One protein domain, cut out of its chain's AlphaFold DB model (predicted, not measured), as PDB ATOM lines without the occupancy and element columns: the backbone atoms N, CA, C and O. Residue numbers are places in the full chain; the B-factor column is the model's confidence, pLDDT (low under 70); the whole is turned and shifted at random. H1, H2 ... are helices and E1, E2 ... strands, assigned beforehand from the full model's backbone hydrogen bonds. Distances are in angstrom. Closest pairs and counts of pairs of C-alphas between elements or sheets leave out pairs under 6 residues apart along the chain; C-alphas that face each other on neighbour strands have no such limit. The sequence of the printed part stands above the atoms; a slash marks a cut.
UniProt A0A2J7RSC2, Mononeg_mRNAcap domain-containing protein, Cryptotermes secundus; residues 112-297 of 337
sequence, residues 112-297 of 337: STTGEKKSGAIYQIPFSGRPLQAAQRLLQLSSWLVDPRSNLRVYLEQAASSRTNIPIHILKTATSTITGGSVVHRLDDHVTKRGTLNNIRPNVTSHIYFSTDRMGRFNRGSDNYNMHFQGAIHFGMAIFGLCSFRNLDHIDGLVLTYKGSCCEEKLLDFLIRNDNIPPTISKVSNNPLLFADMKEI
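AT A GLANCE: This is residues 112 to 297 of the 337 residues of the protein "Mononeg_mRNAcap domain-containing protein" of Cryptotermes secundus (UniProt A0A2J7RSC2). With little regular structure, the model is two lobes: H1, H2 and H3 with the sheet E1 E2, then, past H4, H6 with E3 and H5. Residues 246 to 297, without named elements, run from the H6 lobe back to the other. Printed are 186 residues, 68 in named elements, mostly helix: E1 H1 H2 H3 E2 H4 E3 H5 H6. It is loose, radius of gyration of the C-alphas 22.6 A, spans 70 by 35 by 26 A.

HOW THE PARTS SIT: E1, residues 117 to 119, is antiparallel to E2, residues 177 to 180; N 119 and O 177, 2.8 A apart, are within hydrogen-bond range. H1, residues 130 to 145, and H2, residues 151 to 161, touch as a hairpin, a shallow tilt of 19 degrees, opposite ways; their closest C-alphas, Ala 135 and Ala 160, are 4.4 A apart. H3, residues 168 to 173, only just touches each, with 3 pairs of C-alphas within 8 A. E3, residues 195 to 197, pairs with no named strand. H5, residues 202 to 205, is close to but not clearly touching H6, residues 229 to 245. In H1, H2, H3 and H6 every O i to N i+4 pair is within hydrogen-bond range; H4, residues 183 to 186, and H5 are too short for one.

IN THESE COORDINATES: E1 begins at C-alpha 117 (537.180, 535.858, 389.923). H1 is 21.8 A long; H6, 24.2 A, ends at C-alpha 245 (567.999, 545.228, 368.043).

THE WHOLE: The printed part has no cut. The H5 to H6 link is long. The pLDDT is under 70 for 14 residues.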
ATOM      1  N   SER A 112     550.889 539.499 382.771       82.31
ATOM      2  CA  SER A 112     549.786 539.366 383.711       82.31
ATOM      3  C   SER A 112     549.553 537.908 384.070       82.31
ATOM      4  O   SER A 112     549.861 536.991 383.310       82.31
ATOM      5  N   THR A 113     549.021 537.706 385.268       80.50
ATOM      6  CA  THR A 113     548.543 536.414 385.753       80.50
ATOM      7  C   THR A 113     547.028 536.441 385.757       80.50
ATOM      8  O   THR A 113     546.417 537.418 386.205       80.50
ATOM      9  N   THR A 114     546.402 535.384 385.257       80.00
ATOM     10  CA  THR A 114     544.942 535.301 385.270       80.00
ATOM     11  C   THR A 114     544.500 534.684 386.587       80.00
ATOM     12  O   THR A 114     544.660 533.488 386.796       80.00
ATOM     13  N   GLY A 115     543.941 535.510 387.468       82.62
ATOM     14  CA  GLY A 115     543.369 535.051 388.728       82.62
ATOM     15  C   GLY A 115     541.920 534.573 388.605       82.62
ATOM     16  O   GLY A 115     541.163 534.962 387.698       82.62
ATOM     17  N   GLU A 116     541.522 533.769 389.586       88.38
ATOM     18  CA  GLU A 116     540.130 533.420 389.854       88.38
ATOM     19  C   GLU A 116     539.313 534.671 390.185       88.38
ATOM     20  O   GLU A 116     539.712 535.495 391.009       88.38
ATOM     21  N   LYS A 117     538.133 534.802 389.572       85.44
ATOM     22  CA  LYS A 117     537.180 535.858 389.923       85.44
ATOM     23  C   LYS A 117     536.367 535.404 391.125       85.44
ATOM     24  O   LYS A 117     535.558 534.488 391.002       85.44
ATOM     25  N   LYS A 118     536.594 536.028 392.278       86.75
ATOM     26  CA  LYS A 118     535.917 535.691 393.534       86.75
ATOM     27  C   LYS A 118     534.957 536.809 393.926       86.75
ATOM     28  O   LYS A 118     535.328 537.978 393.860       86.75
ATOM     29  N   SER A 119     533.752 536.442 394.347       86.81
ATOM     30  CA  SER A 119     532.867 537.324 395.108       86.81
ATOM     31  C   SER A 119     533.169 537.188 396.595       86.81
ATOM     32  O   SER A 119     533.530 536.104 397.061       86.81
ATOM     33  N   GLY A 120     533.035 538.284 397.341       80.69
ATOM     34  CA  GLY A 120     533.285 538.306 398.780       80.69
ATOM     35  C   GLY A 120     532.433 537.289 399.546       80.69
ATOM     36  O   GLY A 120     531.316 536.965 399.148       80.69
ATOM     37  N   ALA A 121     532.977 536.783 400.653       83.56
ATOM     38  CA  ALA A 121     532.213 535.986 401.610       83.56
ATOM     39  C   ALA A 121     531.283 536.885 402.441       83.56
ATOM     40  O   ALA A 121     531.613 538.044 402.695       83.56
ATOM     41  N   ILE A 122     530.153 536.333 402.897       83.06
ATOM     42  CA  ILE A 122     529.188 537.049 403.750       83.06
ATOM     43  C   ILE A 122     529.801 537.307 405.130       83.06
ATOM     44  O   ILE A 122     529.680 538.396 405.682       83.06
ATOM     45  N   TYR A 123     530.502 536.304 405.662       80.38
ATOM     46  CA  TYR A 123     531.211 536.387 406.932       80.38
ATOM     47  C   TYR A 123     532.710 536.221 406.719       80.38
ATOM     48  O   TYR A 123     533.149 535.374 405.941       80.38
ATOM     49  N   GLN A 124     533.506 536.996 407.452       76.50
ATOM     50  CA  GLN A 124     534.950 536.806 407.502       76.50
ATOM     51  C   GLN A 124     535.331 536.077 408.785       76.50
ATOM     52  O   GLN A 124     535.002 536.517 409.884       76.50
ATOM     53  N   ILE A 125     536.043 534.961 408.641       76.19
ATOM     54  CA  ILE A 125     536.639 534.269 409.782       76.19
ATOM     55  C   ILE A 125     537.991 534.946 410.055       76.19
ATOM     56  O   ILE A 125     538.844 534.942 409.164       76.19
ATOM     57  N   PRO A 126     538.206 535.529 411.249       67.38
ATOM     58  CA  PRO A 126     539.349 536.404 411.533       67.38
ATOM     59  C   PRO A 126     540.706 535.698 411.428       67.38
ATOM     60  O   PRO A 126     541.719 536.338 411.154       67.38
ATOM     61  N   PHE A 127     540.740 534.377 411.613       69.38
ATOM     62  CA  PHE A 127     541.947 533.580 411.451       69.38
ATOM     63  C   PHE A 127     541.637 532.272 410.729       69.38
ATOM     64  O   PHE A 127     540.821 531.474 411.190       69.38
ATOM     65  N   SER A 128     542.324 532.033 409.613       66.19
ATOM     66  CA  SER A 128     542.252 530.775 408.880       66.19
ATOM     67  C   SER A 128     543.599 530.062 408.918       66.19
ATOM     68  O   SER A 128     544.537 530.404 408.201       66.19
ATOM     69  N   GLY A 129     543.705 529.042 409.774       81.38
ATOM     70  CA  GLY A 129     544.799 528.074 409.686       81.38
ATOM     71  C   GLY A 129     544.772 527.338 408.339       81.38
ATOM     72  O   GLY A 129     543.744 527.311 407.655       81.38
ATOM     73  N   ARG A 130     545.884 526.693 407.959       86.56
ATOM     74  CA  ARG A 130     545.974 525.913 406.705       86.56
ATOM     75  C   ARG A 130     544.842 524.877 406.539       86.56
ATOM     76  O   ARG A 130     544.311 524.796 405.430       86.56
ATOM     77  N   PRO A 131     544.406 524.141 407.586       89.25
ATOM     78  CA  PRO A 131     543.276 523.215 407.465       89.25
ATOM     79  C   PRO A 131     541.969 523.906 407.070       89.25
ATOM     80  O   PRO A 131     541.259 523.417 406.189       89.25
ATOM     81  N   LEU A 132     541.684 525.068 407.672       88.69
ATOM     82  CA  LEU A 132     540.479 525.847 407.388       88.69
ATOM     83  C   LEU A 132     540.511 526.423 405.970       88.69
ATOM     84  O   LEU A 132     539.526 526.304 405.249       88.69
ATOM     85  N   GLN A 133     541.649 526.979 405.542       89.12
ATOM     86  CA  GLN A 133     541.820 527.474 404.170       89.12
ATOM     87  C   GLN A 133     541.606 526.363 403.144       89.12
ATOM     88  O   GLN A 133     540.935 526.566 402.135       89.12
ATOM     89  N   ALA A 134     542.126 525.165 403.418       90.25
ATOM     90  CA  ALA A 134     541.928 524.023 402.543       90.25
ATOM     91  C   ALA A 134     540.464 523.548 402.519       90.25
ATOM     92  O   ALA A 134     539.955 523.216 401.452       90.25
ATOM     93  N   ALA A 135     539.758 523.566 403.654       91.81
ATOM     94  CA  ALA A 135     538.326 523.263 403.704       91.81
ATOM     95  C   ALA A 135     537.496 524.290 402.910       91.81
ATOM     96  O   ALA A 135     536.670 523.909 402.081       91.81
ATOM     97  N   GLN A 136     537.765 525.588 403.083       91.31
ATOM     98  CA  GLN A 136     537.142 526.661 402.296       91.31
ATOM     99  C   GLN A 136     537.451 526.521 400.800       91.31
ATOM    100  O   GLN A 136     536.570 526.711 399.962       91.31
ATOM    101  N   ARG A 137     538.684 526.131 400.449       92.12
ATOM    102  CA  ARG A 137     539.093 525.882 399.062       92.12
ATOM    103  C   ARG A 137     538.326 524.716 398.435       92.12
ATOM    104  O   ARG A 137     537.882 524.840 397.297       92.12
ATOM    105  N   LEU A 138     538.121 523.617 399.163       93.12
ATOM    106  CA  LEU A 138     537.310 522.492 398.686       93.12
ATOM    107  C   LEU A 138     535.864 522.917 398.407       93.12
ATOM    108  O   LEU A 138     535.306 522.543 397.378       93.12
ATOM    109  N   LEU A 139     535.271 523.741 399.275       93.06
ATOM    110  CA  LEU A 139     533.908 524.244 399.074       93.06
ATOM    111  C   LEU A 139     533.805 525.249 397.924       93.06
ATOM    112  O   LEU A 139     532.847 525.179 397.153       93.06
ATOM    113  N   GLN A 140     534.804 526.123 397.765       92.19
ATOM    114  CA  GLN A 140     534.958 526.996 396.594       92.19
ATOM    115  C   GLN A 140     534.908 526.184 395.303       92.19
ATOM    116  O   GLN A 140     534.058 526.429 394.447       92.19
ATOM    117  N   LEU A 141     535.782 525.184 395.190       91.50
ATOM    118  CA  LEU A 141     535.876 524.345 394.001       91.50
ATOM    119  C   LEU A 141     534.618 523.503 393.800       91.50
ATOM    120  O   LEU A 141     534.130 523.406 392.682       91.50
ATOM    121  N   SER A 142     534.040 522.963 394.874       92.44
ATOM    122  CA  SER A 142     532.789 522.208 394.800       92.44
ATOM    123  C   SER A 142     531.630 523.058 394.275       92.44
ATOM    124  O   SER A 142     530.797 522.550 393.537       92.44
ATOM    125  N   SER A 143     531.564 524.343 394.639       90.38
ATOM    126  CA  SER A 143     530.525 525.251 394.134       90.38
ATOM    127  C   SER A 143     530.690 525.621 392.659       90.38
ATOM    128  O   SER A 143     529.706 525.967 392.016       90.38
ATOM    129  N   TRP A 144     531.917 525.557 392.135       90.31
ATOM    130  CA  TRP A 144     532.239 526.005 390.782       90.31
ATOM    131  C   TRP A 144     532.321 524.857 389.770       90.31
ATOM    132  O   TRP A 144     531.876 525.015 388.638       90.31
ATOM    133  N   LEU A 145     532.887 523.714 390.167       90.19
ATOM    134  CA  LEU A 145     533.274 522.632 389.256       90.19
ATOM    135  C   LEU A 145     532.371 521.404 389.313       90.19
ATOM    136  O   LEU A 145     532.474 520.565 388.429       90.19
ATOM    137  N   VAL A 146     531.556 521.230 390.355       92.69
ATOM    138  CA  VAL A 146     530.856 519.961 390.615       92.69
ATOM    139  C   VAL A 146     529.350 520.133 390.463       92.69
ATOM    140  O   VAL A 146     528.785 521.116 390.940       92.69
ATOM    141  N   ASP A 147     528.694 519.157 389.832       92.31
ATOM    142  CA  ASP A 147     527.230 519.119 389.723       92.31
ATOM    143  C   ASP A 147     526.598 519.076 391.135       92.31
ATOM    144  O   ASP A 147     526.934 518.186 391.927       92.31
ATOM    145  N   PRO A 148     525.670 519.998 391.478       90.25
ATOM    146  CA  PRO A 148     524.989 520.017 392.773       90.25
ATOM    147  C   PRO A 148     524.286 518.709 393.154       90.25
ATOM    148  O   PRO A 148     524.091 518.461 394.342       90.25
ATOM    149  N   ARG A 149     523.893 517.890 392.171       92.19
ATOM    150  CA  ARG A 149     523.198 516.608 392.375       92.19
ATOM    151  C   ARG A 149     524.143 515.413 392.505       92.19
ATOM    152  O   ARG A 149     523.674 514.304 392.733       92.19
ATOM    153  N   SER A 150     525.448 515.614 392.336       93.94
ATOM    154  CA  SER A 150     526.425 514.529 392.322       93.94
ATOM    155  C   SER A 150     526.851 514.092 393.726       93.94
ATOM    156  O   SER A 150     527.084 514.925 394.608       93.94
ATOM    157  N   ASN A 151     527.086 512.788 393.906       93.62
ATOM    158  CA  ASN A 151     527.661 512.235 395.138       93.62
ATOM    159  C   ASN A 151     529.076 512.769 395.426       93.62
ATOM    160  O   ASN A 151     529.490 512.846 396.586       93.62
ATOM    161  N   LEU A 152     529.794 513.241 394.401       93.69
ATOM    162  CA  LEU A 152     531.073 513.936 394.563       93.69
ATOM    163  C   LEU A 152     530.962 515.174 395.462       93.69
ATOM    164  O   LEU A 152     531.871 515.461 396.240       93.69
ATOM    165  N   ARG A 153     529.850 515.913 395.386       92.88
ATOM    166  CA  ARG A 153     529.643 517.085 396.239       92.88
ATOM    167  C   ARG A 153     529.509 516.684 397.703       92.88
ATOM    168  O   ARG A 153     530.131 517.311 398.556       92.88
ATOM    169  N   VAL A 154     528.770 515.612 397.978       91.88
ATOM    170  CA  VAL A 154     528.630 515.051 399.331       91.88
ATOM    171  C   VAL A 154     529.996 514.641 399.878       91.88
ATOM    172  O   VAL A 154     530.341 515.009 401.000       91.88
ATOM    173  N   TYR A 155     530.815 513.973 399.063       93.56
ATOM    174  CA  TYR A 155     532.184 513.608 399.429       93.56
ATOM    175  C   TYR A 155     533.058 514.827 399.767       93.56
ATOM    176  O   TYR A 155     533.731 514.846 400.797       93.56
ATOM    177  N   LEU A 156     533.032 515.878 398.942       93.81
ATOM    178  CA  LEU A 156     533.813 517.096 399.187       93.81
ATOM    179  C   LEU A 156     533.350 517.844 400.445       93.81
ATOM    180  O   LEU A 156     534.179 518.385 401.180       93.81
ATOM    181  N   GLU A 157     532.048 517.852 400.731       92.56
ATOM    182  CA  GLU A 157     531.506 518.427 401.965       92.56
ATOM    183  C   GLU A 157     531.911 517.611 403.201       92.56
ATOM    184  O   GLU A 157     532.288 518.191 404.224       92.56
ATOM    185  N   GLN A 158     531.930 516.278 403.101       92.00
ATOM    186  CA  GLN A 158     532.474 515.404 404.144       92.00
ATOM    187  C   GLN A 158     533.977 515.646 404.354       92.00
ATOM    188  O   GLN A 158     534.423 515.754 405.497       92.00
ATOM    189  N   ALA A 159     534.749 515.825 403.277       92.75
ATOM    190  CA  ALA A 159     536.180 516.127 403.332       92.75
ATOM    191  C   ALA A 159     536.480 517.514 403.927       92.75
ATOM    192  O   ALA A 159     537.507 517.706 404.576       92.75
ATOM    193  N   ALA A 160     535.595 518.493 403.727       92.81
ATOM    194  CA  ALA A 160     535.693 519.792 404.386       92.81
ATOM    195  C   ALA A 160     535.329 519.691 405.881       92.81
ATOM    196  O   ALA A 160     536.029 520.244 406.731       92.81
ATOM    197  N   SER A 161     534.277 518.933 406.211       90.81
ATOM    198  CA  SER A 161     533.823 518.676 407.589       90.81
ATOM    199  C   SER A 161     534.809 517.830 408.404       90.81
ATOM    200  O   SER A 161     534.823 517.901 409.634       90.81
ATOM    201  N   SER A 162     535.663 517.033 407.758       91.38
ATOM    202  CA  SER A 162     536.703 516.275 408.459       91.38
ATOM    203  C   SER A 162     537.882 517.136 408.912       91.38
ATOM    204  O   SER A 162     538.597 516.730 409.823       91.38
ATOM    205  N   ARG A 163     538.058 518.329 408.325       90.06
ATOM    206  CA  ARG A 163     539.164 519.259 408.615       90.06
ATOM    207  C   ARG A 163     538.831 520.312 409.665       90.06
ATOM    208  O   ARG A 163     539.733 521.015 410.110       90.06
ATOM    209  N   THR A 164     537.558 520.484 410.024       88.75
ATOM    210  CA  THR A 164     537.139 521.533 410.965       88.75
ATOM    211  C   THR A 164     535.932 521.098 411.790       88.75
ATOM    212  O   THR A 164     535.129 520.285 411.335       88.75
ATOM    213  N   ASN A 165     535.771 521.670 412.984       88.38
ATOM    214  CA  ASN A 165     534.558 521.483 413.794       88.38
ATOM    215  C   ASN A 165     533.441 522.499 413.466       88.38
ATOM    216  O   ASN A 165     532.427 522.564 414.156       88.38
ATOM    217  N   ILE A 166     533.631 523.338 412.444       86.62
ATOM    218  CA  ILE A 166     532.663 524.374 412.078       86.62
ATOM    219  C   ILE A 166     531.509 523.719 411.305       86.62
ATOM    220  O   ILE A 166     531.758 522.968 410.357       86.62
ATOM    221  N   PRO A 167     530.244 524.026 411.639       89.12
ATOM    222  CA  PRO A 167     529.107 523.567 410.855       89.12
ATOM    223  C   PRO A 167     529.219 523.968 409.376       89.12
ATOM    224  O   PRO A 167     529.515 525.117 409.041       89.12
ATOM    225  N   ILE A 168     528.917 523.028 408.474       89.38
ATOM    226  CA  ILE A 168     529.113 523.196 407.024       89.38
ATOM    227  C   ILE A 168     528.361 524.402 406.437       89.38
ATOM    228  O   ILE A 168     528.849 525.047 405.513       89.38
ATOM    229  N   HIS A 169     527.188 524.738 406.980       88.44
ATOM    230  CA  HIS A 169     526.383 525.874 406.523       88.44
ATOM    231  C   HIS A 169     527.047 527.223 406.848       88.44
ATOM    232  O   HIS A 169     527.048 528.128 406.015       88.44
ATOM    233  N   ILE A 170     527.691 527.338 408.015       87.50
ATOM    234  CA  ILE A 170     528.492 528.514 408.387       87.50
ATOM    235  C   ILE A 170     529.730 528.580 407.495       87.50
ATOM    236  O   ILE A 170     530.074 529.633 406.965       87.50
ATOM    237  N   LEU A 171     530.377 527.440 407.254       88.69
ATOM    238  CA  LEU A 171     531.569 527.408 406.415       88.69
ATOM    239  C   LEU A 171     531.268 527.832 404.968       88.69
ATOM    240  O   LEU A 171     532.045 528.583 404.384       88.69
ATOM    241  N   LYS A 172     530.123 527.420 404.408       89.25
ATOM    242  CA  LYS A 172     529.659 527.834 403.072       89.25
ATOM    243  C   LYS A 172     529.428 529.345 402.975       89.25
ATOM    244  O   LYS A 172     529.835 529.940 401.986       89.25
ATOM    245  N   THR A 173     528.833 529.972 403.990       87.19
ATOM    246  CA  THR A 173     528.593 531.433 404.002       87.19
ATOM    247  C   THR A 173     529.870 532.247 404.235       87.19
ATOM    248  O   THR A 173     530.003 533.358 403.722       87.19
ATOM    249  N   ALA A 174     530.838 531.676 404.952       86.44
ATOM    250  CA  ALA A 174     532.166 532.251 405.151       86.44
ATOM    251  C   ALA A 174     533.135 532.014 403.977       86.44
ATOM    252  O   ALA A 174     534.271 532.491 403.994       86.44
ATOM    253  N   THR A 175     532.726 531.249 402.965       88.44
ATOM    254  CA  THR A 175     533.554 530.909 401.808       88.44
ATOM    255  C   THR A 175     533.198 531.814 400.629       88.44
ATOM    256  O   THR A 175     532.036 531.923 400.254       88.44
ATOM    257  N   SER A 176     534.198 532.451 400.010       88.38
ATOM    258  CA  SER A 176     534.002 533.229 398.777       88.38
ATOM    259  C   SER A 176     533.541 532.333 397.627       88.38
ATOM    260  O   SER A 176     534.102 531.252 397.449       88.38
ATOM    261  N   THR A 177     532.605 532.786 396.801       87.75
ATOM    262  CA  THR A 177     532.156 532.051 395.607       87.75
ATOM    263  C   THR A 177     532.922 532.499 394.367       87.75
ATOM    264  O   THR A 177     533.306 533.663 394.246       87.75
ATOM    265  N   ILE A 178     533.176 531.580 393.436       87.38
ATOM    266  CA  ILE A 178     533.830 531.906 392.161       87.38
ATOM    267  C   ILE A 178     532.741 532.309 391.167       87.38
ATOM    268  O   ILE A 178     531.818 531.543 390.913       87.38
ATOM    269  N   THR A 179     532.824 533.528 390.632       79.38
ATOM    270  CA  THR A 179     531.757 534.141 389.817       79.38
ATOM    271  C   THR A 179     531.907 533.913 388.319       79.38
ATOM    272  O   THR A 179     531.040 534.322 387.553       79.38
ATOM    273  N   GLY A 180     532.979 533.242 387.886       76.25
ATOM    274  CA  GLY A 180     533.044 532.653 386.550       76.25
ATOM    275  C   GLY A 180     534.360 532.822 385.797       76.25
ATOM    276  O   GLY A 180     535.401 533.213 386.336       76.25
ATOM    277  N   GLY A 181     534.261 532.530 384.498       78.38
ATOM    278  CA  GLY A 181     535.365 532.322 383.563       78.38
ATOM    279  C   GLY A 181     535.752 530.846 383.450       78.38
ATOM    280  O   GLY A 181     535.380 530.044 384.297       78.38
ATOM    281  N   SER A 182     536.508 530.502 382.405       80.31
ATOM    282  CA  SER A 182     536.887 529.109 382.149       80.31
ATOM    283  C   SER A 182     537.831 528.546 383.212       80.31
ATOM    284  O   SER A 182     538.833 529.174 383.580       80.31
ATOM    285  N   VAL A 183     537.552 527.313 383.635       82.69
ATOM    286  CA  VAL A 183     538.387 526.514 384.544       82.69
ATOM    287  C   VAL A 183     539.792 526.339 383.983       82.69
ATOM    288  O   VAL A 183     540.765 526.508 384.711       82.69
ATOM    289  N   VAL A 184     539.927 526.102 382.679       81.81
ATOM    290  CA  VAL A 184     541.223 525.927 381.995       81.81
ATOM    291  C   VAL A 184     542.048 527.213 382.000       81.81
ATOM    292  O   VAL A 184     543.272 527.164 381.967       81.81
ATOM    293  N   HIS A 185     541.404 528.374 382.136       78.88
ATOM    294  CA  HIS A 185     542.083 529.671 382.129       78.88
ATOM    295  C   HIS A 185     542.297 530.291 383.506       78.88
ATOM    296  O   HIS A 185     543.273 531.013 383.693       78.88
ATOM    297  N   ARG A 186     541.424 530.012 384.480       84.31
ATOM    298  CA  ARG A 186     541.423 530.715 385.772       84.31
ATOM    299  C   ARG A 186     541.667 529.865 387.010       84.31
ATOM    300  O   ARG A 186     542.017 530.459 388.019       84.31
ATOM    301  N   LEU A 187     541.448 528.547 386.963       87.75
ATOM    302  CA  LEU A 187     541.622 527.674 388.127       87.75
ATOM    303  C   LEU A 187     543.035 527.810 388.696       87.75
ATOM    304  O   LEU A 187     544.011 527.527 388.014       87.75
ATOM    305  N   ASP A 188     543.128 528.233 389.947       86.44
ATOM    306  CA  ASP A 188     544.404 528.337 390.643       86.44
ATOM    307  C   ASP A 188     544.797 526.959 391.187       86.44
ATOM    308  O   ASP A 188     544.223 526.460 392.164       86.44
ATOM    309  N   ASP A 189     545.735 526.305 390.512       85.44
ATOM    310  CA  ASP A 189     546.294 525.026 390.920       85.44
ATOM    311  C   ASP A 189     547.812 525.126 391.078       85.44
ATOM    312  O   ASP A 189     548.479 525.973 390.491       85.44
ATOM    313  N   HIS A 190     548.375 524.249 391.903       83.19
ATOM    314  CA  HIS A 190     549.803 524.285 392.212       83.19
ATOM    315  C   HIS A 190     550.696 523.806 391.060       83.19
ATOM    316  O   HIS A 190     551.914 523.970 391.139       83.19
ATOM    317  N   VAL A 191     550.123 523.186 390.023       84.62
ATOM    318  CA  VAL A 191     550.874 522.554 388.936       84.62
ATOM    319  C   VAL A 191     550.996 523.506 387.751       84.62
ATOM    320  O   VAL A 191     552.094 523.698 387.225       84.62
ATOM    321  N   THR A 192     549.895 524.129 387.326       82.12
ATOM    322  CA  THR A 192     549.897 525.001 386.153       82.12
ATOM    323  C   THR A 192     550.284 526.434 386.505       82.12
ATOM    324  O   THR A 192     549.737 527.077 387.398       82.12
ATOM    325  N   LYS A 193     551.246 526.983 385.760       76.75
ATOM    326  CA  LYS A 193     551.630 528.392 385.885       76.75
ATOM    327  C   LYS A 193     550.699 529.241 385.028       76.75
ATOM    328  O   LYS A 193     550.810 529.246 383.804       76.75
ATOM    329  N   ARG A 194     549.786 529.976 385.667       72.94
ATOM    330  CA  ARG A 194     548.782 530.810 384.980       72.94
ATOM    331  C   ARG A 194     549.215 532.253 384.868       72.94
ATOM    332  O   ARG A 194     548.702 533.160 385.521       72.94
ATOM    333  N   GLY A 195     550.189 532.450 384.002       74.31
ATOM    334  CA  GLY A 195     550.670 533.763 383.639       74.31
ATOM    335  C   GLY A 195     551.928 533.644 382.816       74.31
ATOM    336  O   GLY A 195     552.692 532.685 382.936       74.31
ATOM    337  N   THR A 196     552.136 534.641 381.981       80.69
ATOM    338  CA  THR A 196     553.394 534.829 381.279       80.69
ATOM    339  C   THR A 196     554.040 536.092 381.805       80.69
ATOM    340  O   THR A 196     553.380 537.097 382.064       80.69
ATOM    341  N   LEU A 197     555.343 535.985 382.042       82.12
ATOM    342  CA  LEU A 197     556.184 537.087 382.465       82.12
ATOM    343  C   LEU A 197     557.185 537.359 381.358       82.12
ATOM    344  O   LEU A 197     557.694 536.440 380.712       82.12
ATOM    345  N   ASN A 198     557.458 538.636 381.146       76.19
ATOM    346  CA  ASN A 198     558.389 539.064 380.131       76.19
ATOM    347  C   ASN A 198     559.830 538.886 380.612       76.19
ATOM    348  O   ASN A 198     560.191 539.390 381.673       76.19
ATOM    349  N   ASN A 199     560.669 538.256 379.791       78.56
ATOM    350  CA  ASN A 199     562.116 538.198 380.001       78.56
ATOM    351  C   ASN A 199     562.844 539.210 379.097       78.56
ATOM    352  O   ASN A 199     563.793 538.876 378.393       78.56
ATOM    353  N   ILE A 200     562.337 540.445 379.047       76.75
ATOM    354  CA  ILE A 200     562.887 541.538 378.234       76.75
ATOM    355  C   ILE A 200     563.044 542.764 379.126       76.75
ATOM    356  O   ILE A 200     562.224 543.023 380.009       76.75
ATOM    357  N   ARG A 201     564.105 543.544 378.887       77.44
ATOM    358  CA  ARG A 201     564.326 544.801 379.606       77.44
ATOM    359  C   ARG A 201     563.148 545.764 379.384       77.44
ATOM    360  O   ARG A 201     562.748 545.961 378.234       77.44
ATOM    361  N   PRO A 202     562.662 546.443 380.438       78.44
ATOM    362  CA  PRO A 202     561.536 547.370 380.331       78.44
ATOM    363  C   PRO A 202     561.735 548.491 379.305       78.44
ATOM    364  O   PRO A 202     560.771 548.965 378.725       78.44
ATOM    365  N   ASN A 203     562.977 548.884 379.017       78.38
ATOM    366  CA  ASN A 203     563.267 549.970 378.079       78.38
ATOM    367  C   ASN A 203     562.541 549.782 376.743       78.38
ATOM    368  O   ASN A 203     561.825 550.682 376.328       78.38
ATOM    369  N   VAL A 204     562.620 548.590 376.140       78.19
ATOM    370  CA  VAL A 204     561.951 548.290 374.862       78.19
ATOM    371  C   VAL A 204     560.431 548.326 375.014       78.19
ATOM    372  O   VAL A 204     559.736 548.916 374.193       78.19
ATOM    373  N   THR A 205     559.900 547.752 376.094       79.62
ATOM    374  CA  THR A 205     558.449 547.675 376.300       79.62
ATOM    375  C   THR A 205     557.815 549.026 376.625       79.62
ATOM    376  O   THR A 205     556.612 549.165 376.444       79.62
ATOM    377  N   SER A 206     558.593 550.047 377.016       82.25
ATOM    378  CA  SER A 206     558.087 551.427 377.181       82.25
ATOM    379  C   SER A 206     557.722 552.106 375.865       82.25
ATOM    380  O   SER A 206     557.059 553.142 375.863       82.25
ATOM    381  N   HIS A 207     558.176 551.547 374.744       80.25
ATOM    382  CA  HIS A 207     557.912 552.075 373.410       80.25
ATOM    383  C   HIS A 207     556.725 551.390 372.732       80.25
ATOM    384  O   HIS A 207     556.315 551.829 371.663       80.25
ATOM    385  N   ILE A 208     556.178 550.328 373.330       82.88
ATOM    386  CA  ILE A 208     555.193 549.466 372.683       82.88
ATOM    387  C   ILE A 208     553.827 549.686 373.325       82.88
ATOM    388  O   ILE A 208     553.636 549.441 374.514       82.88
ATOM    389  N   TYR A 209     552.860 550.070 372.500       86.88
ATOM    390  CA  TYR A 209     551.444 549.916 372.801       86.88
ATOM    391  C   TYR A 209     550.924 548.667 372.088       86.88
ATOM    392  O   TYR A 209     551.235 548.441 370.919       86.88
ATOM    393  N   PHE A 210     550.126 547.856 372.774       87.12
ATOM    394  CA  PHE A 210     549.471 546.691 372.184       87.12
ATOM    395  C   PHE A 210     547.957 546.799 372.370       87.12
ATOM    396  O   PHE A 210     547.474 547.240 373.410       87.12
ATOM    397  N   SER A 211     547.208 546.361 371.360       87.31
ATOM    398  CA  SER A 211     545.750 546.242 371.413       87.31
ATOM    399  C   SER A 211     545.319 544.887 370.859       87.31
ATOM    400  O   SER A 211     545.877 544.384 369.883       87.31
ATOM    401  N   THR A 212     544.305 544.299 371.495       87.56
ATOM    402  CA  THR A 212     543.640 543.060 371.071       87.56
ATOM    403  C   THR A 212     542.225 543.318 370.543       87.56
ATOM    404  O   THR A 212     541.425 542.389 370.438       87.56
ATOM    405  N   ASP A 213     541.887 544.562 370.186       85.56
ATOM    406  CA  ASP A 213     540.515 544.956 369.825       85.56
ATOM    407  C   ASP A 213     539.977 544.231 368.585       85.56
ATOM    408  O   ASP A 213     538.795 543.896 368.523       85.56
ATOM    409  N   ARG A 214     540.850 543.904 367.621       84.94
ATOM    410  CA  ARG A 214     540.469 543.138 366.419       84.94
ATOM    411  C   ARG A 214     540.174 541.660 366.703       84.94
ATOM    412  O   ARG A 214     539.599 540.990 365.855       84.94
ATOM    413  N   MET A 215     540.519 541.157 367.889       82.38
ATOM    414  CA  MET A 215     540.242 539.785 368.335       82.38
ATOM    415  C   MET A 215     538.969 539.706 369.191       82.38
ATOM    416  O   MET A 215     538.864 538.863 370.076       82.38
ATOM    417  N   GLY A 216     537.984 540.575 368.933       80.38
ATOM    418  CA  GLY A 216     536.756 540.708 369.725       80.38
ATOM    419  C   GLY A 216     535.942 539.424 369.918       80.38
ATOM    420  O   GLY A 216     535.307 539.296 370.951       80.38
ATOM    421  N   ARG A 217     535.997 538.460 368.986       79.25
ATOM    422  CA  ARG A 217     535.346 537.140 369.132       79.25
ATOM    423  C   ARG A 217     535.939 536.310 370.278       79.25
ATOM    424  O   ARG A 217     535.230 535.563 370.937       79.25
ATOM    425  N   PHE A 218     537.247 536.432 370.475       79.00
ATOM    426  CA  PHE A 218     538.024 535.692 371.473       79.00
ATOM    427  C   PHE A 218     538.251 536.520 372.746       79.00
ATOM    428  O   PHE A 218     538.549 535.992 373.816       79.00
ATOM    429  N   ASN A 219     538.137 537.840 372.624       68.56
ATOM    430  CA  ASN A 219     538.210 538.802 373.710       68.56
ATOM    431  C   ASN A 219     536.793 539.077 374.264       68.56
ATOM    432  O   ASN A 219     535.794 538.722 373.658       68.56
ATOM    433  N   ARG A 220     536.671 539.722 375.427       66.38
ATOM    434  CA  ARG A 220     535.387 540.182 376.016       66.38
ATOM    435  C   ARG A 220     534.395 539.111 376.507       66.38
ATOM    436  O   ARG A 220     533.350 539.478 377.029       66.38
ATOM    437  N   GLY A 221     534.755 537.829 376.485       62.72
ATOM    438  CA  GLY A 221     534.077 536.797 377.280       62.72
ATOM    439  C   GLY A 221     532.720 536.325 376.755       62.72
ATOM    440  O   GLY A 221     531.930 535.837 377.555       62.72
ATOM    441  N   SER A 222     532.449 536.453 375.450       66.38
ATOM    442  CA  SER A 222     531.305 535.772 374.824       66.38
ATOM    443  C   SER A 222     531.520 534.260 374.792       66.38
ATOM    444  O   SER A 222     530.663 533.501 375.226       66.38
ATOM    445  N   ASP A 223     532.700 533.835 374.337       76.06
ATOM    446  CA  ASP A 223     533.086 532.437 374.201       76.06
ATOM    447  C   ASP A 223     534.445 532.195 374.864       76.06
ATOM    448  O   ASP A 223     535.396 532.961 374.684       76.06
ATOM    449  N   ASN A 224     534.552 531.103 375.621       81.62
ATOM    450  CA  ASN A 224     535.820 530.653 376.178       81.62
ATOM    451  C   ASN A 224     536.555 529.820 375.119       81.62
ATOM    452  O   ASN A 224     536.097 528.747 374.743       81.62
ATOM    453  N   TYR A 225     537.700 530.302 374.648       85.69
ATOM    454  CA  TYR A 225     538.577 529.592 373.712       85.69
ATOM    455  C   TYR A 225     539.917 529.314 374.364       85.69
ATOM    456  O   TYR A 225     540.318 530.103 375.203       85.69
ATOM    457  N   ASN A 226     540.655 528.295 373.931       84.62
ATOM    458  CA  ASN A 226     542.011 527.969 374.404       84.62
ATOM    459  C   ASN A 226     543.107 529.023 374.080       84.62
ATOM    460  O   ASN A 226     544.300 528.748 374.208       84.62
ATOM    461  N   MET A 227     542.739 530.239 373.658       84.25
ATOM    462  CA  MET A 227     543.683 531.292 373.279       84.25
ATOM    463  C   MET A 227     544.334 531.974 374.485       84.25
ATOM    464  O   MET A 227     543.670 532.578 375.332       84.25
ATOM    465  N   HIS A 228     545.669 531.990 374.495       84.38
ATOM    466  CA  HIS A 228     546.465 532.661 375.522       84.38
ATOM    467  C   HIS A 228     546.993 534.025 375.057       84.38
ATOM    468  O   HIS A 228     548.114 534.160 374.563       84.38
ATOM    469  N   PHE A 229     546.189 535.073 375.252       86.19
ATOM    470  CA  PHE A 229     546.538 536.437 374.826       86.19
ATOM    471  C   PHE A 229     547.814 536.988 375.457       86.19
ATOM    472  O   PHE A 229     548.571 537.680 374.785       86.19
ATOM    473  N   GLN A 230     548.065 536.683 376.733       86.31
ATOM    474  CA  GLN A 230     549.268 537.154 377.422       86.31
ATOM    475  C   GLN A 230     550.514 536.630 376.694       86.31
ATOM    476  O   GLN A 230     551.402 537.406 376.352       86.31
ATOM    477  N   GLY A 231     550.545 535.329 376.370       87.69
ATOM    478  CA  GLY A 231     551.606 534.716 375.569       87.69
ATOM    479  C   GLY A 231     551.775 535.370 374.195       87.69
ATOM    480  O   GLY A 231     552.895 535.716 373.828       87.69
ATOM    481  N   ALA A 232     550.679 535.623 373.473       88.12
ATOM    482  CA  ALA A 232     550.727 536.287 372.167       88.12
ATOM    483  C   ALA A 232     551.298 537.719 372.238       88.12
ATOM    484  O   ALA A 232     552.101 538.107 371.391       88.12
ATOM    485  N   ILE A 233     550.938 538.490 373.270       89.19
ATOM    486  CA  ILE A 233     551.477 539.839 373.499       89.19
ATOM    487  C   ILE A 233     552.980 539.767 373.795       89.19
ATOM    488  O   ILE A 233     553.757 540.510 373.196       89.19
ATOM    489  N   HIS A 234     553.417 538.846 374.662       88.81
ATOM    490  CA  HIS A 234     554.845 538.644 374.934       88.81
ATOM    491  C   HIS A 234     555.628 538.229 373.695       88.81
ATOM    492  O   HIS A 234     556.714 538.755 373.460       88.81
ATOM    493  N   PHE A 235     555.063 537.344 372.879       88.56
ATOM    494  CA  PHE A 235     555.658 536.937 371.615       88.56
ATOM    495  C   PHE A 235     555.824 538.124 370.655       88.56
ATOM    496  O   PHE A 235     556.907 538.324 370.106       88.56
ATOM    497  N   GLY A 236     554.802 538.976 370.522       89.00
ATOM    498  CA  GLY A 236     554.881 540.198 369.718       89.00
ATOM    499  C   GLY A 236     555.937 541.183 370.223       89.00
ATOM    500  O   GLY A 236     556.736 541.684 369.435       89.00
ATOM    501  N   MET A 237     556.006 541.410 371.538       87.38
ATOM    502  CA  MET A 237     557.045 542.259 372.137       87.38
ATOM    503  C   MET A 237     558.455 541.692 371.924       87.38
ATOM    504  O   MET A 237     559.390 542.461 371.703       87.38
ATOM    505  N   ALA A 238     558.617 540.367 371.975       87.44
ATOM    506  CA  ALA A 238     559.894 539.709 371.719       87.44
ATOM    507  C   ALA A 238     560.345 539.884 370.266       87.44
ATOM    508  O   ALA A 238     561.494 540.253 370.032       87.44
ATOM    509  N   ILE A 239     559.440 539.700 369.300       87.19
ATOM    510  CA  ILE A 239     559.726 539.960 367.882       87.19
ATOM    511  C   ILE A 239     560.101 541.426 367.676       87.19
ATOM    512  O   ILE A 239     561.130 541.710 367.071       87.19
ATOM    513  N   PHE A 240     559.310 542.354 368.219       85.25
ATOM    514  CA  PHE A 240     559.584 543.784 368.092       85.25
ATOM    515  C   PHE A 240     560.963 544.149 368.661       85.25
ATOM    516  O   PHE A 240     561.739 544.849 368.011       85.25
ATOM    517  N   GLY A 241     561.305 543.622 369.841       82.81
ATOM    518  CA  GLY A 241     562.618 543.825 370.449       82.81
ATOM    519  C   GLY A 241     563.766 543.251 369.617       82.81
ATOM    520  O   GLY A 241     564.792 543.912 369.469       82.81
ATOM    521  N   LEU A 242     563.598 542.061 369.032       84.50
ATOM    522  CA  LEU A 242     564.605 541.449 368.156       84.50
ATOM    523  C   LEU A 242     564.819 542.251 366.873       84.50
ATOM    524  O   LEU A 242     565.962 542.456 366.466       84.50
ATOM    525  N   CYS A 243     563.743 542.717 366.242       81.75
ATOM    526  CA  CYS A 243     563.854 543.504 365.025       81.75
ATOM    527  C   CYS A 243     564.470 544.882 365.293       81.75
ATOM    528  O   CYS A 243     565.362 545.295 364.556       81.75
ATOM    529  N   SER A 244     564.080 545.536 366.395       77.12
ATOM    530  CA  SER A 244     564.690 546.796 366.833       77.12
ATOM    531  C   SER A 244     566.177 546.632 367.166       77.12
ATOM    532  O   SER A 244     566.959 547.523 366.859       77.12
ATOM    533  N   PHE A 245     566.587 545.502 367.756       77.25
ATOM    534  CA  PHE A 245     567.999 545.228 368.043       77.25
ATOM    535  C   PHE A 245     568.828 544.982 366.776       77.25
ATOM    536  O   PHE A 245     569.997 545.351 366.720       77.25
ATOM    537  N   ARG A 246     568.237 544.355 365.754       78.69
ATOM    538  CA  ARG A 246     568.924 544.041 364.493       78.69
ATOM    539  C   ARG A 246     569.035 545.226 363.531       78.69
ATOM    540  O   ARG A 246     569.537 545.019 362.431       78.69
ATOM    541  N   ASN A 247     568.604 546.430 363.926       67.06
ATOM    542  CA  ASN A 247     568.595 547.621 363.066       67.06
ATOM    543  C   ASN A 247     567.921 547.371 361.703       67.06
ATOM    544  O   ASN A 247     568.257 548.008 360.709       67.06
ATOM    545  N   LEU A 248     566.960 546.442 361.658       58.28
ATOM    546  CA  LEU A 248     566.000 546.418 360.563       58.28
ATOM    547  C   LEU A 248     565.205 547.721 360.684       58.28
ATOM    548  O   LEU A 248     564.879 548.107 361.808       58.28
ATOM    549  N   ASP A 249     564.997 548.401 359.558       57.62
ATOM    550  CA  ASP A 249     564.388 549.730 359.425       57.62
ATOM    551  C   ASP A 249     563.314 550.046 360.472       57.62
ATOM    552  O   ASP A 249     562.578 549.161 360.904       57.62
ATOM    553  N   HIS A 250     563.208 551.321 360.861       68.50
ATOM    554  CA  HIS A 250     562.242 551.819 361.844       68.50
ATOM    555  C   HIS A 250     560.870 551.129 361.717       68.50
ATOM    556  O   HIS A 250     560.124 551.361 360.770       68.50
ATOM    557  N   ILE A 251     560.552 550.242 362.666       72.25
ATOM    558  CA  ILE A 251     559.289 549.503 362.656       72.25
ATOM    559  C   ILE A 251     558.221 550.375 363.301       72.25
ATOM    560  O   ILE A 251     558.157 550.479 364.526       72.25
ATOM    561  N   ASP A 252     557.350 550.941 362.469       78.94
ATOM    562  CA  ASP A 252     556.200 551.736 362.915       78.94
ATOM    563  C   ASP A 252     555.133 550.887 363.626       78.94
ATOM    564  O   ASP A 252     554.387 551.380 364.475       78.94
ATOM    565  N   GLY A 253     555.050 549.591 363.309       84.44
ATOM    566  CA  GLY A 253     554.095 548.687 363.939       84.44
ATOM    567  C   GLY A 253     554.270 547.219 363.562       84.44
ATOM    568  O   GLY A 253     554.803 546.875 362.510       84.44
ATOM    569  N   LEU A 254     553.782 546.340 364.438       87.31
ATOM    570  CA  LEU A 254     553.744 544.892 364.239       87.31
ATOM    571  C   LEU A 254     552.298 544.403 364.350       87.31
ATOM    572  O   LEU A 254     551.630 544.650 365.354       87.31
ATOM    573  N   VAL A 255     551.831 543.664 363.342       89.62
ATOM    574  CA  VAL A 255     550.516 543.011 363.354       89.62
ATOM    575  C   VAL A 255     550.714 541.500 363.322       89.62
ATOM    576  O   VAL A 255     551.256 540.958 362.362       89.62
ATOM    577  N   LEU A 256     550.260 540.816 364.372       88.25
ATOM    578  CA  LEU A 256     550.231 539.356 364.425       88.25
ATOM    579  C   LEU A 256     548.868 538.853 363.941       88.25
ATOM    580  O   LEU A 256     547.846 539.091 364.587       88.25
ATOM    581  N   THR A 257     548.856 538.148 362.809       87.81
ATOM    582  CA  THR A 257     547.626 537.633 362.191       87.81
ATOM    583  C   THR A 257     547.464 536.142 362.469       87.81
ATOM    584  O   THR A 257     548.324 535.338 362.112       87.81
ATOM    585  N   TYR A 258     546.338 535.759 363.070       84.25
ATOM    586  CA  TYR A 258     545.963 534.362 363.283       84.25
ATOM    587  C   TYR A 258     545.178 533.828 362.074       84.25
ATOM    588  O   TYR A 258     544.181 534.427 361.679       84.25
ATOM    589  N   LYS A 259     545.629 532.712 361.482       83.12
ATOM    590  CA  LYS A 259     545.047 532.127 360.254       83.12
ATOM    591  C   LYS A 259     543.938 531.084 360.490       83.12
ATOM    592  O   LYS A 259     543.359 530.613 359.520       83.12
ATOM    593  N   GLY A 260     543.614 530.739 361.740       70.62
ATOM    594  CA  GLY A 260     542.347 530.069 362.077       70.62
ATOM    595  C   GLY A 260     542.191 528.572 361.783       70.62
ATOM    596  O   GLY A 260     541.097 528.067 361.983       70.62
ATOM    597  N   SER A 261     543.211 527.843 361.318       69.56
ATOM    598  CA  SER A 261     542.961 526.545 360.664       69.56
ATOM    599  C   SER A 261     543.256 525.263 361.456       69.56
ATOM    600  O   SER A 261     542.766 524.219 361.044       69.56
ATOM    601  N   CYS A 262     544.031 525.278 362.549       71.31
ATOM    602  CA  CYS A 262     544.524 524.012 363.137       71.31
ATOM    603  C   CYS A 262     544.155 523.744 364.594       71.31
ATOM    604  O   CYS A 262     544.176 522.593 365.016       71.31
ATOM    605  N   CYS A 263     543.930 524.795 365.384       78.62
ATOM    606  CA  CYS A 263     544.213 524.712 366.817       78.62
ATOM    607  C   CYS A 263     543.222 525.511 367.688       78.62
ATOM    608  O   CYS A 263     543.447 525.684 368.886       78.62
ATOM    609  N   GLU A 264     542.143 526.026 367.087       86.12
ATOM    610  CA  GLU A 264     541.061 526.717 367.798       86.12
ATOM    611  C   GLU A 264     540.156 525.684 368.468       86.12
ATOM    612  O   GLU A 264     539.471 524.924 367.787       86.12
ATOM    613  N   GLU A 265     540.123 525.690 369.798       86.12
ATOM    614  CA  GLU A 265     539.211 524.849 370.568       86.12
ATOM    615  C   GLU A 265     538.348 525.722 371.478       86.12
ATOM    616  O   GLU A 265     538.855 526.531 372.267       86.12
ATOM    617  N   LYS A 266     537.027 525.565 371.355       85.31
ATOM    618  CA  LYS A 266     536.071 526.192 372.265       85.31
ATOM    619  C   LYS A 266     536.013 525.370 373.549       85.31
ATOM    620  O   LYS A 266     535.620 524.208 373.540       85.31
ATOM    621  N   LEU A 267     536.381 526.000 374.653       83.69
ATOM    622  CA  LEU A 267     536.369 525.412 375.980       83.69
ATOM    623  C   LEU A 267     534.947 525.465 376.536       83.69
ATOM    624  O   LEU A 267     534.413 526.539 376.817       83.69
ATOM    625  N   LEU A 268     534.339 524.295 376.688       79.06
ATOM    626  CA  LEU A 268     533.041 524.158 377.334       79.06
ATOM    627  C   LEU A 268     533.227 524.096 378.852       79.06
ATOM    628  O   LEU A 268     534.076 523.363 379.355       79.06
ATOM    629  N   ASP A 269     532.405 524.848 379.579       77.31
ATOM    630  CA  ASP A 269     532.342 524.754 381.033       77.31
ATOM    631  C   ASP A 269     531.469 523.540 381.392       77.31
ATOM    632  O   ASP A 269     530.242 523.616 381.386       77.31
ATOM    633  N   PHE A 270     532.098 522.389 381.646       81.19
ATOM    634  CA  PHE A 270     531.406 521.186 382.116       81.19
ATOM    635  C   PHE A 270     531.539 521.033 383.631       81.19
ATOM    636  O   PHE A 270     532.587 521.302 384.219       81.19
ATOM    637  N   LEU A 271     530.461 520.567 384.262       88.25
ATOM    638  CA  LEU A 271     530.473 520.191 385.668       88.25
ATOM    639  C   LEU A 271     530.921 518.736 385.801       88.25
ATOM    640  O   LEU A 271     530.440 517.846 385.100       88.25
ATOM    641  N   ILE A 272     531.844 518.496 386.723       91.62
ATOM    642  CA  ILE A 272     532.334 517.170 387.069       91.62
ATOM    643  C   ILE A 272     531.252 516.460 387.878       91.62
ATOM    644  O   ILE A 272     530.726 516.994 388.861       91.62
ATOM    645  N   ARG A 273     530.953 515.226 387.478       92.81
ATOM    646  CA  ARG A 273     529.963 514.375 388.123       92.81
ATOM    647  C   ARG A 273     530.547 512.994 388.384       92.81
ATOM    648  O   ARG A 273     531.162 512.395 387.509       92.81
ATOM    649  N   ASN A 274     530.349 512.499 389.598       92.81
ATOM    650  CA  ASN A 274     530.632 511.127 389.990       92.81
ATOM    651  C   ASN A 274     529.533 510.657 390.951       92.81
ATOM    652  O   ASN A 274     529.368 511.222 392.033       92.81
ATOM    653  N   ASP A 275     528.785 509.640 390.533       92.75
ATOM    654  CA  ASP A 275     527.617 509.133 391.259       92.75
ATOM    655  C   ASP A 275     527.929 507.867 392.070       92.75
ATOM    656  O   ASP A 275     527.037 507.284 392.682       92.75
ATOM    657  N   ASN A 276     529.199 507.462 392.144       93.12
ATOM    658  CA  ASN A 276     529.615 506.372 393.019       93.12
ATOM    659  C   ASN A 276     529.367 506.717 394.496       93.12
ATOM    660  O   ASN A 276     529.370 507.887 394.893       93.12
ATOM    661  N   ILE A 277     529.170 505.684 395.315       91.50
ATOM    662  CA  ILE A 277     528.989 505.837 396.761       91.50
ATOM    663  C   ILE A 277     530.271 506.454 397.347       91.50
ATOM    664  O   ILE A 277     531.359 505.912 397.129       91.50
ATOM    665  N   PRO A 278     530.176 507.587 398.064       89.81
ATOM    666  CA  PRO A 278     531.349 508.266 398.586       89.81
ATOM    667  C   PRO A 278     531.981 507.448 399.725       89.81
ATOM    668  O   PRO A 278     531.256 506.937 400.582       89.81
ATOM    669  N   PRO A 279     533.320 507.325 399.776       91.44
ATOM    670  CA  PRO A 279     533.986 506.633 400.869       91.44
ATOM    671  C   PRO A 279     533.899 507.446 402.165       91.44
ATOM    672  O   PRO A 279     533.978 508.677 402.156       91.44
ATOM    673  N   THR A 280     533.784 506.752 403.297       88.56
ATOM    674  CA  THR A 280     533.733 507.383 404.620       88.56
ATOM    675  C   THR A 280     535.099 507.951 405.004       88.56
ATOM    676  O   THR A 280     536.090 507.226 405.064       88.56
ATOM    677  N   ILE A 281     535.151 509.248 405.314       89.44
ATOM    678  CA  ILE A 281     536.374 509.937 405.748       89.44
ATOM    679  C   ILE A 281     536.408 510.005 407.278       89.44
ATOM    680  O   ILE A 281     535.493 510.547 407.900       89.44
ATOM    681  N   SER A 282     537.481 509.506 407.892       86.25
ATOM    682  CA  SER A 282     537.706 509.640 409.333       86.25
ATOM    683  C   SER A 282     538.163 511.058 409.699       86.25
ATOM    684  O   SER A 282     538.935 511.700 408.984       86.25
ATOM    685  N   LYS A 283     537.673 511.575 410.832       85.00
ATOM    686  CA  LYS A 283     538.118 512.868 411.369       85.00
ATOM    687  C   LYS A 283     539.382 512.665 412.200       85.00
ATOM    688  O   LYS A 283     539.381 511.862 413.128       85.00
ATOM    689  N   VAL A 284     540.436 513.418 411.900       82.38
ATOM    690  CA  VAL A 284     541.704 513.381 412.649       82.38
ATOM    691  C   VAL A 284     541.792 514.621 413.537       82.38
ATOM    692  O   VAL A 284     542.599 515.516 413.301       82.38
ATOM    693  N   SER A 285     540.932 514.694 414.556       81.50
ATOM    694  CA  SER A 285     540.833 515.852 415.464       81.50
ATOM    695  C   SER A 285     542.104 516.116 416.271       81.50
ATOM    696  O   SER A 285     542.328 517.234 416.720       81.50
ATOM    697  N   ASN A 286     542.943 515.095 416.445       83.06
ATOM    698  CA  ASN A 286     544.117 515.157 417.315       83.06
ATOM    699  C   ASN A 286     545.342 515.788 416.632       83.06
ATOM    700  O   ASN A 286     546.373 515.954 417.276       83.06
ATOM    701  N   ASN A 287     545.263 516.112 415.335       84.00
ATOM    702  CA  ASN A 287     546.383 516.677 414.588       84.00
ATOM    703  C   ASN A 287     546.108 518.144 414.197       84.00
ATOM    704  O   ASN A 287     545.352 518.379 413.251       84.00
ATOM    705  N   PRO A 288     546.771 519.129 414.832       78.94
ATOM    706  CA  PRO A 288     546.547 520.552 414.554       78.94
ATOM    707  C   PRO A 288     547.001 520.989 413.146       78.94
ATOM    708  O   PRO A 288     546.592 522.039 412.654       78.94
ATOM    709  N   LEU A 289     547.829 520.193 412.457       81.38
ATOM    710  CA  LEU A 289     548.226 520.458 411.066       81.38
ATOM    711  C   LEU A 289     547.160 520.034 410.052       81.38
ATOM    712  O   LEU A 289     547.175 520.513 408.918       81.38
ATOM    713  N   LEU A 290     546.261 519.126 410.442       83.12
ATOM    714  CA  LEU A 290     545.220 518.561 409.581       83.12
ATOM    715  C   LEU A 290     543.810 519.002 409.988       83.12
ATOM    716  O   LEU A 290     542.901 518.953 409.158       83.12
ATOM    717  N   PHE A 291     543.638 519.457 411.229       86.88
ATOM    718  CA  PHE A 291     542.356 519.825 411.809       86.88
ATOM    719  C   PHE A 291     542.411 521.203 412.467       86.88
ATOM    720  O   PHE A 291     543.345 521.509 413.203       86.88
ATOM    721  N   ALA A 292     541.393 522.027 412.218       85.06
ATOM    722  CA  ALA A 292     541.204 523.306 412.893       85.06
ATOM    723  C   ALA A 292     540.000 523.238 413.842       85.06
ATOM    724  O   ALA A 292     538.858 523.047 413.407       85.06
ATOM    725  N   ASP A 293     540.255 523.433 415.136       81.50
ATOM    726  CA  ASP A 293     539.197 523.533 416.138       81.50
ATOM    727  C   ASP A 293     538.652 524.966 416.223       81.50
ATOM    728  O   ASP A 293     539.395 525.948 416.168       81.50
ATOM    729  N   MET A 294     537.338 525.087 416.412       75.81
ATOM    730  CA  MET A 294     536.638 526.362 416.556       75.81
ATOM    731  C   MET A 294     537.165 527.168 417.750       75.81
ATOM    732  O   MET A 294     537.203 528.393 417.698       75.81
ATOM    733  N   LYS A 295     537.634 526.485 418.802       73.31
ATOM    734  CA  LYS A 295     538.199 527.109 420.008       73.31
ATOM    735  C   LYS A 295     539.540 527.810 419.779       73.31
ATOM    736  O   LYS A 295     539.942 528.613 420.623       73.31
ATOM    737  N   GLU A 296     540.246 527.496 418.695       67.50
ATOM    738  CA  GLU A 296     541.535 528.114 418.352       67.50
ATOM    739  C   GLU A 296     541.396 529.285 417.373       67.50
ATOM    740  O   GLU A 296     542.322 530.089 417.219       67.50
ATOM    741  N   ILE A 297     540.219 529.430 416.758       64.56
ATOM    742  CA  ILE A 297     539.883 530.532 415.858       64.56
ATOM    743  C   ILE A 297     539.813 531.820 416.688       64.56
ATOM    744  O   ILE A 297     538.813 532.113 417.332       64.56
TER     745      ILE A 297